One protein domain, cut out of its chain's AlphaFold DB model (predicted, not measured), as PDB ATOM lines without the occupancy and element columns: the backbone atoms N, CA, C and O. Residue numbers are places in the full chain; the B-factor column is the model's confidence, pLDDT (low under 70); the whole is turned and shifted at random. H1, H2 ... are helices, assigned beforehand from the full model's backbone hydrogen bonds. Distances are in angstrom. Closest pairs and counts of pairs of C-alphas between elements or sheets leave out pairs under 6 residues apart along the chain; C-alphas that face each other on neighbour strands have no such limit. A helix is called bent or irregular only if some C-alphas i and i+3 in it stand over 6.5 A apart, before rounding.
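Overview. This is residues 23 to 110 of the 319 residues of the protein "Hypothetical protein" of Strombidinopsis acuminata (UniProt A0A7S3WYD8). Two helices, H1 and H3, run side by side and the same way as the core; H2 starts near both of them at Leu 46 and slants away, its residues 52 to 57 reaching out to one end of the long axis, and the short H4 packs toward the other end on the last residues of H3, 78 to 79. Residues 52 to 58 stick out, and a loop, residues 80 to 93, folds back on itself through a short antiparallel pairing of residues 83 to 84 with 89 to 90. The printed part has 88 residues, of which 52 are in four named helices, in the order H1, H2, H3, H4, with no named strand; by its named elements the class is all helix. The whole is compact, with a radius of gyration of the C-alphas of 12.8 A and spans of 37 by 30 by 21 A.

Arrangement. H1, residues 23 to 40, touches H3, residues 66 to 79, at a shallow tilt of 30 degrees; their closest C-alphas, of Ala 23 and Asp 67, are 5.7 A apart. H2, residues 46 to 57, is close to H3 but not clearly touching, with the closest C-alphas, of Leu 46 and Phe 76, 6.8 A apart. H4, residues 94 to 101, touches H3 at a tilt of 69 degrees, only just steep; the closest C-alphas, of Arg 79 and Pro 94, are 5.1 A apart. H1 and H4 are apart. Each O i to N i+4 pair is within hydrogen-bond range in H3 and H4, against 12 of 14 in H1 and 4 of 8 in H2.

Along the chain. H1 begins at C-alpha 23, (160.391, 144.883, 148.650), and is 25.3 A long, with a kink of 28 degrees near residue 30. It is only just irregular, C-alphas 25 and 28 being 6.8 A apart; H2, 17.2 A, is irregular, with 7.1 A between C-alphas 49 and 52. H3 is 19.7 A long and H4 10.5 A, ending at C-alpha 101, (150.129, 143.705, 165.802).

Size, cuts and confidence. The C-alphas farthest apart, of Glu 58 and Thr 100, are 36.6 A apart. The printed part has no cut, and the link from H3 to H4 is long. The pLDDT is under 70 at residues 103 to 110.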
ATOM      1  N   ALA A  23     160.662 146.318 148.508       77.69
ATOM      2  CA  ALA A  23     160.391 144.883 148.650       77.69
ATOM      3  C   ALA A  23     161.558 144.003 148.201       77.69
ATOM      4  O   ALA A  23     161.963 143.083 148.909       77.69
ATOM      5  N   LYS A  24     162.189 144.343 147.073       83.25
ATOM      6  CA  LYS A  24     163.365 143.617 146.566       83.25
ATOM      7  C   LYS A  24     164.527 143.582 147.559       83.25
ATOM      8  O   LYS A  24     165.267 142.607 147.586       83.25
ATOM      9  N   THR A  25     164.699 144.637 148.352       86.00
ATOM     10  CA  THR A  25     165.799 144.739 149.321       86.00
ATOM     11  C   THR A  25     165.480 144.080 150.662       86.00
ATOM     12  O   THR A  25     166.393 143.857 151.452       86.00
ATOM     13  N   LEU A  26     164.199 143.810 150.926       86.38
ATOM     14  CA  LEU A  26     163.705 143.227 152.172       86.38
ATOM     15  C   LEU A  26     163.513 141.712 152.068       86.38
ATOM     16  O   LEU A  26     163.651 141.030 153.074       86.38
ATOM     17  N   LEU A  27     163.241 141.192 150.867       88.88
ATOM     18  CA  LEU A  27     162.985 139.768 150.638       88.88
ATOM     19  C   LEU A  27     164.116 138.873 151.142       88.88
ATOM     20  O   LEU A  27     163.882 138.088 152.044       88.88
ATOM     21  N   ALA A  28     165.333 139.023 150.609       91.19
ATOM     22  CA  ALA A  28     166.450 138.138 150.950       91.19
ATOM     23  C   ALA A  28     166.724 138.027 152.467       91.19
ATOM     24  O   ALA A  28     166.660 136.915 152.984       91.19
ATOM     25  N   PRO A  29     166.943 139.128 153.221       92.12
ATOM     26  CA  PRO A  29     167.218 139.014 154.656       92.12
ATOM     27  C   PRO A  29     166.039 138.437 155.451       92.12
ATOM     28  O   PRO A  29     166.241 137.806 156.486       92.12
ATOM     29  N   LEU A  30     164.805 138.653 154.989       91.44
ATOM     30  CA  LEU A  30     163.616 138.153 155.663       91.44
ATOM     31  C   LEU A  30     163.332 136.677 155.331       91.44
ATOM     32  O   LEU A  30     162.851 135.953 156.199       91.44
ATOM     33  N   GLU A  31     163.641 136.228 154.110       93.88
ATOM     34  CA  GLU A  31     163.600 134.817 153.700       93.88
ATOM     35  C   GLU A  31     164.625 134.013 154.504       93.88
ATOM     36  O   GLU A  31     164.256 133.016 155.121       93.88
ATOM     37  N   ASP A  32     165.864 134.512 154.607       95.19
ATOM     38  CA  ASP A  32     166.917 133.893 155.421       95.19
ATOM     39  C   ASP A  32     166.473 133.745 156.888       95.19
ATOM     40  O   ASP A  32     166.605 132.677 157.490       95.19
ATOM     41  N   LEU A  33     165.888 134.802 157.469       95.62
ATOM     42  CA  LEU A  33     165.375 134.763 158.839       95.62
ATOM     43  C   LEU A  33     164.207 133.773 158.998       95.62
ATOM     44  O   LEU A  33     164.141 133.054 159.999       95.62
ATOM     45  N   ALA A  34     163.290 133.723 158.030       95.94
ATOM     46  CA  ALA A  34     162.162 132.798 158.046       95.94
ATOM     47  C   ALA A  34     162.623 131.337 157.989       95.94
ATOM     48  O   ALA A  34     162.111 130.513 158.746       95.94
ATOM     49  N   ASP A  35     163.616 131.029 157.156       96.81
ATOM     50  CA  ASP A  35     164.191 129.688 157.050       96.81
ATOM     51  C   ASP A  35     164.919 129.289 158.341       96.81
ATOM     52  O   ASP A  35     164.764 128.164 158.823       96.81
ATOM     53  N   MET A  36     165.644 130.222 158.969       96.62
ATOM     54  CA  MET A  36     166.271 130.006 160.279       96.62
ATOM     55  C   MET A  36     165.243 129.678 161.374       96.62
ATOM     56  O   MET A  36     165.464 128.762 162.175       96.62
ATOM     57  N   LEU A  37     164.120 130.401 161.413       96.12
ATOM     58  CA  LEU A  37     163.021 130.163 162.356       96.12
ATOM     59  C   LEU A  37     162.312 128.829 162.083       96.12
ATOM     60  O   LEU A  37     162.126 128.031 163.003       96.12
ATOM     61  N   ALA A  38     161.955 128.564 160.825       96.69
ATOM     62  CA  ALA A  38     161.288 127.332 160.416       96.69
ATOM     63  C   ALA A  38     162.139 126.100 160.761       96.69
ATOM     64  O   ALA A  38     161.633 125.155 161.368       96.69
ATOM     65  N   ALA A  39     163.449 126.153 160.495       96.44
ATOM     66  CA  ALA A  39     164.380 125.086 160.849       96.44
ATOM     67  C   ALA A  39     164.411 124.812 162.361       96.44
ATOM     68  O   ALA A  39     164.354 123.653 162.774       96.44
ATOM     69  N   ARG A  40     164.438 125.856 163.207       94.31
ATOM     70  CA  ARG A  40     164.396 125.690 164.674       94.31
ATOM     71  C   ARG A  40     163.090 125.075 165.167       94.31
ATOM     72  O   ARG A  40     163.109 124.305 166.123       94.31
ATOM     73  N   LEU A  41     161.975 125.391 164.515       93.38
ATOM     74  CA  LEU A  41     160.658 124.837 164.833       93.38
ATOM     75  C   LEU A  41     160.395 123.478 164.163       93.38
ATOM     76  O   LEU A  41     159.336 122.895 164.383       93.38
ATOM     77  N   SER A  42     161.344 122.952 163.376       95.31
ATOM     78  CA  SER A  42     161.158 121.744 162.552       95.31
ATOM     79  C   SER A  42     159.941 121.843 161.619       95.31
ATOM     80  O   SER A  42     159.213 120.872 161.413       95.31
ATOM     81  N   LEU A  43     159.710 123.038 161.076       95.50
ATOM     82  CA  LEU A  43     158.648 123.357 160.126       95.50
ATOM     83  C   LEU A  43     159.219 123.480 158.703       95.50
ATOM     84  O   LEU A  43     160.403 123.788 158.551       95.50
ATOM     85  N   PRO A  44     158.400 123.256 157.658       95.88
ATOM     86  CA  PRO A  44     158.826 123.474 156.278       95.88
ATOM     87  C   PRO A  44     159.135 124.952 156.020       95.88
ATOM     88  O   PRO A  44     158.528 125.837 156.626       95.88
ATOM     89  N   SER A  45     160.035 125.214 155.075       95.81
ATOM     90  CA  SER A  45     160.287 126.569 154.560       95.81
ATOM     91  C   SER A  45     159.051 127.142 153.855       95.81
ATOM     92  O   SER A  45     158.156 126.401 153.433       95.81
ATOM     93  N   LEU A  46     159.018 128.463 153.636       93.50
ATOM     94  CA  LEU A  46     157.952 129.100 152.844       93.50
ATOM     95  C   LEU A  46     157.815 128.439 151.464       93.50
ATOM     96  O   LEU A  46     156.707 128.179 150.995       93.50
ATOM     97  N   LYS A  47     158.951 128.154 150.820       92.75
ATOM     98  CA  LYS A  47     158.998 127.540 149.491       92.75
ATOM     99  C   LYS A  47     158.340 126.162 149.486       92.75
ATOM    100  O   LYS A  47     157.542 125.880 148.599       92.75
ATOM    101  N   GLU A  48     158.652 125.327 150.472       93.88
ATOM    102  CA  GLU A  48     158.068 123.989 150.615       93.88
ATOM    103  C   GLU A  48     156.582 124.049 150.977       93.88
ATOM    104  O   GLU A  48     155.787 123.287 150.433       93.88
ATOM    105  N   ALA A  49     156.192 124.978 151.855       92.12
ATOM    106  CA  ALA A  49     154.807 125.143 152.286       92.12
ATOM    107  C   ALA A  49     153.884 125.603 151.144       92.12
ATOM    108  O   ALA A  49     152.716 125.213 151.091       92.12
ATOM    109  N   VAL A  50     154.398 126.431 150.231       90.88
ATOM    110  CA  VAL A  50     153.617 127.052 149.151       90.88
ATOM    111  C   VAL A  50     153.696 126.268 147.834       90.88
ATOM    112  O   VAL A  50     152.760 126.345 147.039       90.88
ATOM    113  N   ALA A  51     154.736 125.453 147.616       90.81
ATOM    114  CA  ALA A  51     154.878 124.593 146.433       90.81
ATOM    115  C   ALA A  51     153.593 123.827 146.035       90.81
ATOM    116  O   ALA A  51     153.140 124.022 144.906       90.81
ATOM    117  N   PRO A  52     152.920 123.062 146.923       91.06
ATOM    118  CA  PRO A  52     151.726 122.298 146.537       91.06
ATOM    119  C   PRO A  52     150.530 123.180 146.144       91.06
ATOM    120  O   PRO A  52     149.598 122.706 145.497       91.06
ATOM    121  N   VAL A  53     150.529 124.458 146.542       88.00
ATOM    122  CA  VAL A  53     149.480 125.425 146.192       88.00
ATOM    123  C   VAL A  53     149.742 126.048 144.822       88.00
ATOM    124  O   VAL A  53     148.788 126.336 144.103       88.00
ATOM    125  N   LEU A  54     151.010 126.254 144.453       86.19
ATOM    126  CA  LEU A  54     151.387 126.894 143.189       86.19
ATOM    127  C   LEU A  54     151.560 125.908 142.028       86.19
ATOM    128  O   LEU A  54     151.298 126.280 140.886       86.19
ATOM    129  N   GLU A  55     151.947 124.661 142.309       88.25
ATOM    130  CA  GLU A  55     152.129 123.601 141.306       88.25
ATOM    131  C   GLU A  55     150.941 123.457 140.328       88.25
ATOM    132  O   GLU A  55     151.190 123.407 139.122       88.25
ATOM    133  N   PRO A  56     149.659 123.472 140.763       91.56
ATOM    134  CA  PRO A  56     148.511 123.381 139.851       91.56
ATOM    135  C   PRO A  56     148.370 124.552 138.869       91.56
ATOM    136  O   PRO A  56     147.636 124.439 137.888       91.56
ATOM    137  N   PHE A  57     149.027 125.679 139.146       86.75
ATOM    138  CA  PHE A  57     148.994 126.889 138.324       86.75
ATOM    139  C   PHE A  57     150.262 127.065 137.482       86.75
ATOM    140  O   PHE A  57     150.406 128.107 136.847       86.75
ATOM    141  N   GLU A  58     151.173 126.082 137.494       86.69
ATOM    142  CA  GLU A  58     152.483 126.156 136.830       86.69
ATOM    143  C   GLU A  58     153.278 127.416 137.230       86.69
ATOM    144  O   GLU A  58     154.021 127.975 136.427       86.69
ATOM    145  N   LEU A  59     153.108 127.879 138.475       85.69
ATOM    146  CA  LEU A  59     153.740 129.092 138.989       85.69
ATOM    147  C   LEU A  59     154.840 128.739 139.996       85.69
ATOM    148  O   LEU A  59     154.640 127.910 140.881       85.69
ATOM    149  N   SER A  60     155.991 129.405 139.916       86.00
ATOM    150  CA  SER A  60     157.012 129.338 140.968       86.00
ATOM    151  C   SER A  60     156.972 130.565 141.877       86.00
ATOM    152  O   SER A  60     156.802 131.694 141.420       86.00
ATOM    153  N   LEU A  61     157.258 130.369 143.171       86.50
ATOM    154  CA  LEU A  61     157.419 131.462 144.139       86.50
ATOM    155  C   LEU A  61     158.440 132.511 143.661       86.50
ATOM    156  O   LEU A  61     158.272 133.697 143.916       86.50
ATOM    157  N   THR A  62     159.487 132.096 142.941       86.12
ATOM    158  CA  THR A  62     160.534 133.002 142.432       86.12
ATOM    159  C   THR A  62     160.093 133.850 141.241       86.12
ATOM    160  O   THR A  62     160.723 134.869 140.966       86.12
ATOM    161  N   GLU A  63     159.051 133.429 140.525       86.00
ATOM    162  CA  GLU A  63     158.516 134.116 139.339       86.00
ATOM    163  C   GLU A  63     157.491 135.193 139.708       86.00
ATOM    164  O   GLU A  63     157.187 136.072 138.900       86.00
ATOM    165  N   MET A  64     156.982 135.155 140.942       84.25
ATOM    166  CA  MET A  64     156.029 136.128 141.456       84.25
ATOM    167  C   MET A  64     156.657 137.527 141.621       84.25
ATOM    168  O   MET A  64     157.844 137.646 141.962       84.25
ATOM    169  N   PRO A  65     155.870 138.609 141.453       85.56
ATOM    170  CA  PRO A  65     156.302 139.966 141.774       85.56
ATOM    171  C   PRO A  65     156.845 140.075 143.204       85.56
ATOM    172  O   PRO A  65     156.335 139.442 144.129       85.56
ATOM    173  N   ALA A  66     157.862 140.919 143.400       83.81
ATOM    174  CA  ALA A  66     158.522 141.075 144.700       83.81
ATOM    175  C   ALA A  66     157.542 141.455 145.826       83.81
ATOM    176  O   ALA A  66     157.661 140.949 146.939       83.81
ATOM    177  N   ASP A  67     156.554 142.292 145.518       79.06
ATOM    178  CA  ASP A  67     155.553 142.770 146.474       79.06
ATOM    179  C   ASP A  67     154.619 141.635 146.933       79.06
ATOM    180  O   ASP A  67     154.273 141.539 148.108       79.06
ATOM    181  N   GLU A  68     154.251 140.731 146.019       81.44
ATOM    182  CA  GLU A  68     153.418 139.563 146.332       81.44
ATOM    183  C   GLU A  68     154.198 138.515 147.131       81.44
ATOM    184  O   GLU A  68     153.680 137.953 148.097       81.44
ATOM    185  N   ARG A  69     155.470 138.288 146.779       86.12
ATOM    186  CA  ARG A  69     156.362 137.413 147.553       86.12
ATOM    187  C   ARG A  69     156.549 137.919 148.975       86.12
ATOM    188  O   ARG A  69     156.465 137.132 149.914       86.12
ATOM    189  N   LEU A  70     156.768 139.226 149.132       84.94
ATOM    190  CA  LEU A  70     156.934 139.843 150.443       84.94
ATOM    191  C   LEU A  70     155.678 139.630 151.293       84.94
ATOM    192  O   LEU A  70     155.787 139.287 152.466       84.94
ATOM    193  N   GLN A  71     154.492 139.715 150.690       82.12
ATOM    194  CA  GLN A  71     153.241 139.438 151.395       82.12
ATOM    195  C   GLN A  71     153.102 138.009 151.851       82.12
ATOM    196  O   GLN A  71     152.730 137.778 153.000       82.12
ATOM    197  N   LEU A  72     153.387 137.056 150.970       86.25
ATOM    198  CA  LEU A  72     153.351 135.648 151.340       86.25
ATOM    199  C   LEU A  72     154.318 135.366 152.491       86.25
ATOM    200  O   LEU A  72     153.947 134.679 153.440       86.25
ATOM    201  N   LEU A  73     155.511 135.955 152.449       89.31
ATOM    202  CA  LEU A  73     156.519 135.813 153.493       89.31
ATOM    203  C   LEU A  73     156.080 136.415 154.832       89.31
ATOM    204  O   LEU A  73     156.157 135.752 155.862       89.31
ATOM    205  N   LEU A  74     155.562 137.643 154.833       86.88
ATOM    206  CA  LEU A  74     155.039 138.291 156.036       86.88
ATOM    207  C   LEU A  74     153.832 137.529 156.621       86.88
ATOM    208  O   LEU A  74     153.713 137.397 157.841       86.88
ATOM    209  N   LEU A  75     152.950 136.996 155.768       86.81
ATOM    210  CA  LEU A  75     151.839 136.143 156.198       86.81
ATOM    211  C   LEU A  75     152.343 134.842 156.816       86.81
ATOM    212  O   LEU A  75     151.849 134.451 157.870       86.81
ATOM    213  N   PHE A  76     153.324 134.194 156.194       91.69
ATOM    214  CA  PHE A  76     153.933 132.972 156.704       91.69
ATOM    215  C   PHE A  76     154.587 133.197 158.072       91.69
ATOM    216  O   PHE A  76     154.292 132.465 159.018       91.69
ATOM    217  N   LEU A  77     155.364 134.272 158.224       91.88
ATOM    218  CA  LEU A  77     155.978 134.649 159.500       91.88
ATOM    219  C   LEU A  77     154.936 134.816 160.611       91.88
ATOM    220  O   LEU A  77     155.069 134.221 161.677       91.88
ATOM    221  N   ARG A  78     153.848 135.550 160.353       89.25
ATOM    222  CA  ARG A  78     152.830 135.821 161.378       89.25
ATOM    223  C   ARG A  78     151.902 134.635 161.649       89.25
ATOM    224  O   ARG A  78     151.553 134.384 162.799       89.25
ATOM    225  N   ARG A  79     151.460 133.924 160.606       89.31
ATOM    226  CA  ARG A  79     150.422 132.875 160.693       89.31
ATOM    227  C   ARG A  79     150.978 131.491 161.005       89.31
ATOM    228  O   ARG A  79     150.250 130.689 161.580       89.31
ATOM    229  N   VAL A  80     152.220 131.215 160.613       92.25
ATOM    230  CA  VAL A  80     152.865 129.909 160.803       92.25
ATOM    231  C   VAL A  80     153.940 129.998 161.878       92.25
ATOM    232  O   VAL A  80     153.918 129.207 162.815       92.25
ATOM    233  N   LEU A  81     154.835 130.985 161.783       93.81
ATOM    234  CA  LEU A  81     155.988 131.096 162.686       93.81
ATOM    235  C   LEU A  81     155.718 131.926 163.953       93.81
ATOM    236  O   LEU A  81     156.616 132.068 164.773       93.81
ATOM    237  N   ALA A  82     154.506 132.475 164.120       92.88
ATOM    238  CA  ALA A  82     154.139 133.361 165.232       92.88
ATOM    239  C   ALA A  82     155.138 134.520 165.457       92.88
ATOM    240  O   ALA A  82     155.350 134.973 166.580       92.88
ATOM    241  N   PHE A  83     155.756 135.002 164.382       91.62
ATOM    242  CA  PHE A  83     156.795 136.021 164.416       91.62
ATOM    243  C   PHE A  83     156.274 137.333 163.840       91.62
ATOM    244  O   PHE A  83     155.701 137.353 162.745       91.62
ATOM    245  N   ASP A  84     156.494 138.437 164.555       88.81
ATOM    246  CA  ASP A  84     156.222 139.770 164.039       88.81
ATOM    247  C   ASP A  84     157.497 140.406 163.454       88.81
ATOM    248  O   ASP A  84     158.390 140.815 164.198       88.81
ATOM    249  N   PRO A  85     157.587 140.557 162.121       84.81
ATOM    250  CA  PRO A  85     158.764 141.124 161.472       84.81
ATOM    251  C   PRO A  85     158.940 142.623 161.723       84.81
ATOM    252  O   PRO A  85     160.032 143.136 161.504       84.81
ATOM    253  N   GLN A  86     157.914 143.346 162.179       78.31
ATOM    254  CA  GLN A  86     158.060 144.772 162.469       78.31
ATOM    255  C   GLN A  86     158.787 145.001 163.797       78.31
ATOM    256  O   GLN A  86     159.730 145.793 163.858       78.31
ATOM    257  N   SER A  87     158.368 144.303 164.853       79.50
ATOM    258  CA  SER A  87     159.015 144.345 166.169       79.50
ATOM    259  C   SER A  87     160.235 143.424 166.293       79.50
ATOM    260  O   SER A  87     161.057 143.631 167.184       79.50
ATOM    261  N   ALA A  88     160.375 142.441 165.396       87.62
ATOM    262  CA  ALA A  88     161.304 141.314 165.508       87.62
ATOM    263  C   ALA A  88     161.124 140.525 166.818       87.62
ATOM    264  O   ALA A  88     162.087 140.128 167.482       87.62
ATOM    265  N   ILE A  89     159.865 140.314 167.207       85.50
ATOM    266  CA  ILE A  89     159.482 139.564 168.404       85.50
ATOM    267  C   ILE A  89     158.785 138.263 167.990       85.50
ATOM    268  O   ILE A  89     157.923 138.238 167.113       85.50
ATOM    269  N   GLU A  90     159.183 137.172 168.642       89.62
ATOM    270  CA  GLU A  90     158.482 135.889 168.598       89.62
ATOM    271  C   GLU A  90     157.378 135.884 169.659       89.62
ATOM    272  O   GLU A  90     157.619 136.233 170.819       89.62
ATOM    273  N   HIS A  91     156.175 135.481 169.265       89.56
ATOM    274  CA  HIS A  91     155.020 135.341 170.145       89.56
ATOM    275  C   HIS A  91     154.767 133.870 170.474       89.56
ATOM    276  O   HIS A  91     155.228 132.969 169.773       89.56
ATOM    277  N   ALA A  92     153.980 133.604 171.519       90.50
ATOM    278  CA  ALA A  92     153.665 132.232 171.902       90.50
ATOM    279  C   ALA A  92     152.723 131.551 170.897       90.50
ATOM    280  O   ALA A  92     152.679 130.323 170.819       90.50
ATOM    281  N   SER A  93     151.937 132.330 170.145       90.75
ATOM    282  CA  SER A  93     151.005 131.785 169.159       90.75
ATOM    283  C   SER A  93     150.638 132.789 168.055       90.75
ATOM    284  O   SER A  93     150.614 133.996 168.303       90.75
ATOM    285  N   PRO A  94     150.260 132.324 166.848       89.56
ATOM    286  CA  PRO A  94     149.797 133.210 165.776       89.56
ATOM    287  C   PRO A  94     148.608 134.124 166.150       89.56
ATOM    288  O   PRO A  94     148.613 135.289 165.753       89.56
ATOM    289  N   PRO A  95     147.596 133.679 166.932       88.75
ATOM    290  CA  PRO A  95     146.530 134.567 167.406       88.75
ATOM    291  C   PRO A  95     147.026 135.738 168.263       88.75
ATOM    292  O   PRO A  95     146.449 136.820 168.201       88.75
ATOM    293  N   GLU A  96     148.095 135.549 169.039       87.44
ATOM    294  CA  GLU A  96     148.693 136.609 169.856       87.44
ATOM    295  C   GLU A  96     149.353 137.687 168.987       87.44
ATOM    296  O   GLU A  96     149.190 138.878 169.253       87.44
ATOM    297  N   VAL A  97     150.015 137.283 167.897       84.88
ATOM    298  CA  VAL A  97     150.550 138.216 166.891       84.88
ATOM    299  C   VAL A  97     149.425 139.085 166.336       84.88
ATOM    300  O   VAL A  97     149.540 140.303 166.279       84.88
ATOM    301  N   ILE A  98     148.298 138.473 165.967       81.00
ATOM    302  CA  ILE A  98     147.143 139.197 165.417       81.00
ATOM    303  C   ILE A  98     146.526 140.125 166.472       81.00
ATOM    304  O   ILE A  98     146.103 141.230 166.143       81.00
ATOM    305  N   ALA A  99     146.484 139.707 167.739       82.31
ATOM    306  CA  ALA A  99     145.947 140.521 168.825       82.31
ATOM    307  C   ALA A  99     146.821 141.747 169.146       82.31
ATOM    308  O   ALA A  99     146.289 142.792 169.511       82.31
ATOM    309  N   THR A 100     148.143 141.622 169.015       77.56
ATOM    310  CA  THR A 100     149.115 142.671 169.367       77.56
ATOM    311  C   THR A 100     149.457 143.583 168.190       77.56
ATOM    312  O   THR A 100     149.463 144.803 168.344       77.56
ATOM    313  N   ALA A 101     149.695 143.007 167.013       72.75
ATOM    314  CA  ALA A 101     150.129 143.705 165.802       72.75
ATOM    315  C   ALA A 101     149.011 143.881 164.753       72.75
ATOM    316  O   ALA A 101     149.225 144.517 163.719       72.75
ATOM    317  N   GLY A 102     147.813 143.345 165.008       72.81
ATOM    318  CA  GLY A 102     146.670 143.420 164.102       72.81
ATOM    319  C   GLY A 102     146.712 142.410 162.950       72.81
ATOM    320  O   GLY A 102     147.731 141.806 162.621       72.81
ATOM    321  N   GLU A 103     145.558 142.238 162.303       67.31
ATOM    322  CA  GLU A 103     145.416 141.431 161.080       67.31
ATOM    323  C   GLU A 103     145.709 142.248 159.808       67.31
ATOM    324  O   GLU A 103     145.935 141.690 158.735       67.31
ATOM    325  N   ALA A 104     145.667 143.580 159.935       54.34
ATOM    326  CA  ALA A 104     145.566 144.507 158.821       54.34
ATOM    327  C   ALA A 104     146.825 144.508 157.945       54.34
ATOM    328  O   ALA A 104     147.932 144.755 158.418       54.34
ATOM    329  N   ALA A 105     146.579 144.220 156.662       46.97
ATOM    330  CA  ALA A 105     147.384 144.472 155.475       46.97
ATOM    331  C   ALA A 105     148.766 145.075 155.752       46.97
ATOM    332  O   ALA A 105     148.884 146.276 155.947       46.97
ATOM    333  N   LEU A 106     149.779 144.209 155.781       50.72
ATOM    334  CA  LEU A 106     151.014 144.174 154.982       50.72
ATOM    335  C   LEU A 106     151.462 145.421 154.158       50.72
ATOM    336  O   LEU A 106     152.220 145.304 153.199       50.72
ATOM    337  N   VAL A 107     150.995 146.624 154.441       48.88
ATOM    338  CA  VAL A 107     151.307 147.828 153.683       48.88
ATOM    339  C   VAL A 107     152.482 148.493 154.368       48.88
ATOM    340  O   VAL A 107     152.336 148.969 155.488       48.88
ATOM    341  N   ALA A 108     153.608 148.471 153.644       50.53
ATOM    342  CA  ALA A 108     154.848 149.211 153.848       50.53
ATOM    343  C   ALA A 108     155.282 149.286 155.299       50.53
ATOM    344  O   ALA A 108     154.771 150.158 155.973       50.53
ATOM    345  N   LEU A 109     156.236 148.452 155.741       52.53
ATOM    346  CA  LEU A 109     156.993 148.642 156.989       52.53
ATOM    347  C   LEU A 109     157.291 150.141 157.203       52.53
ATOM    348  O   LEU A 109     158.277 150.629 156.652       52.53
ATOM    349  N   PRO A 110     156.510 150.904 157.993       48.53
ATOM    350  CA  PRO A 110     156.878 152.253 158.319       48.53
ATOM    351  C   PRO A 110     157.361 152.120 159.752       48.53
ATOM    352  O   PRO A 110     156.611 152.353 160.699       48.53
TER     353      PRO A 110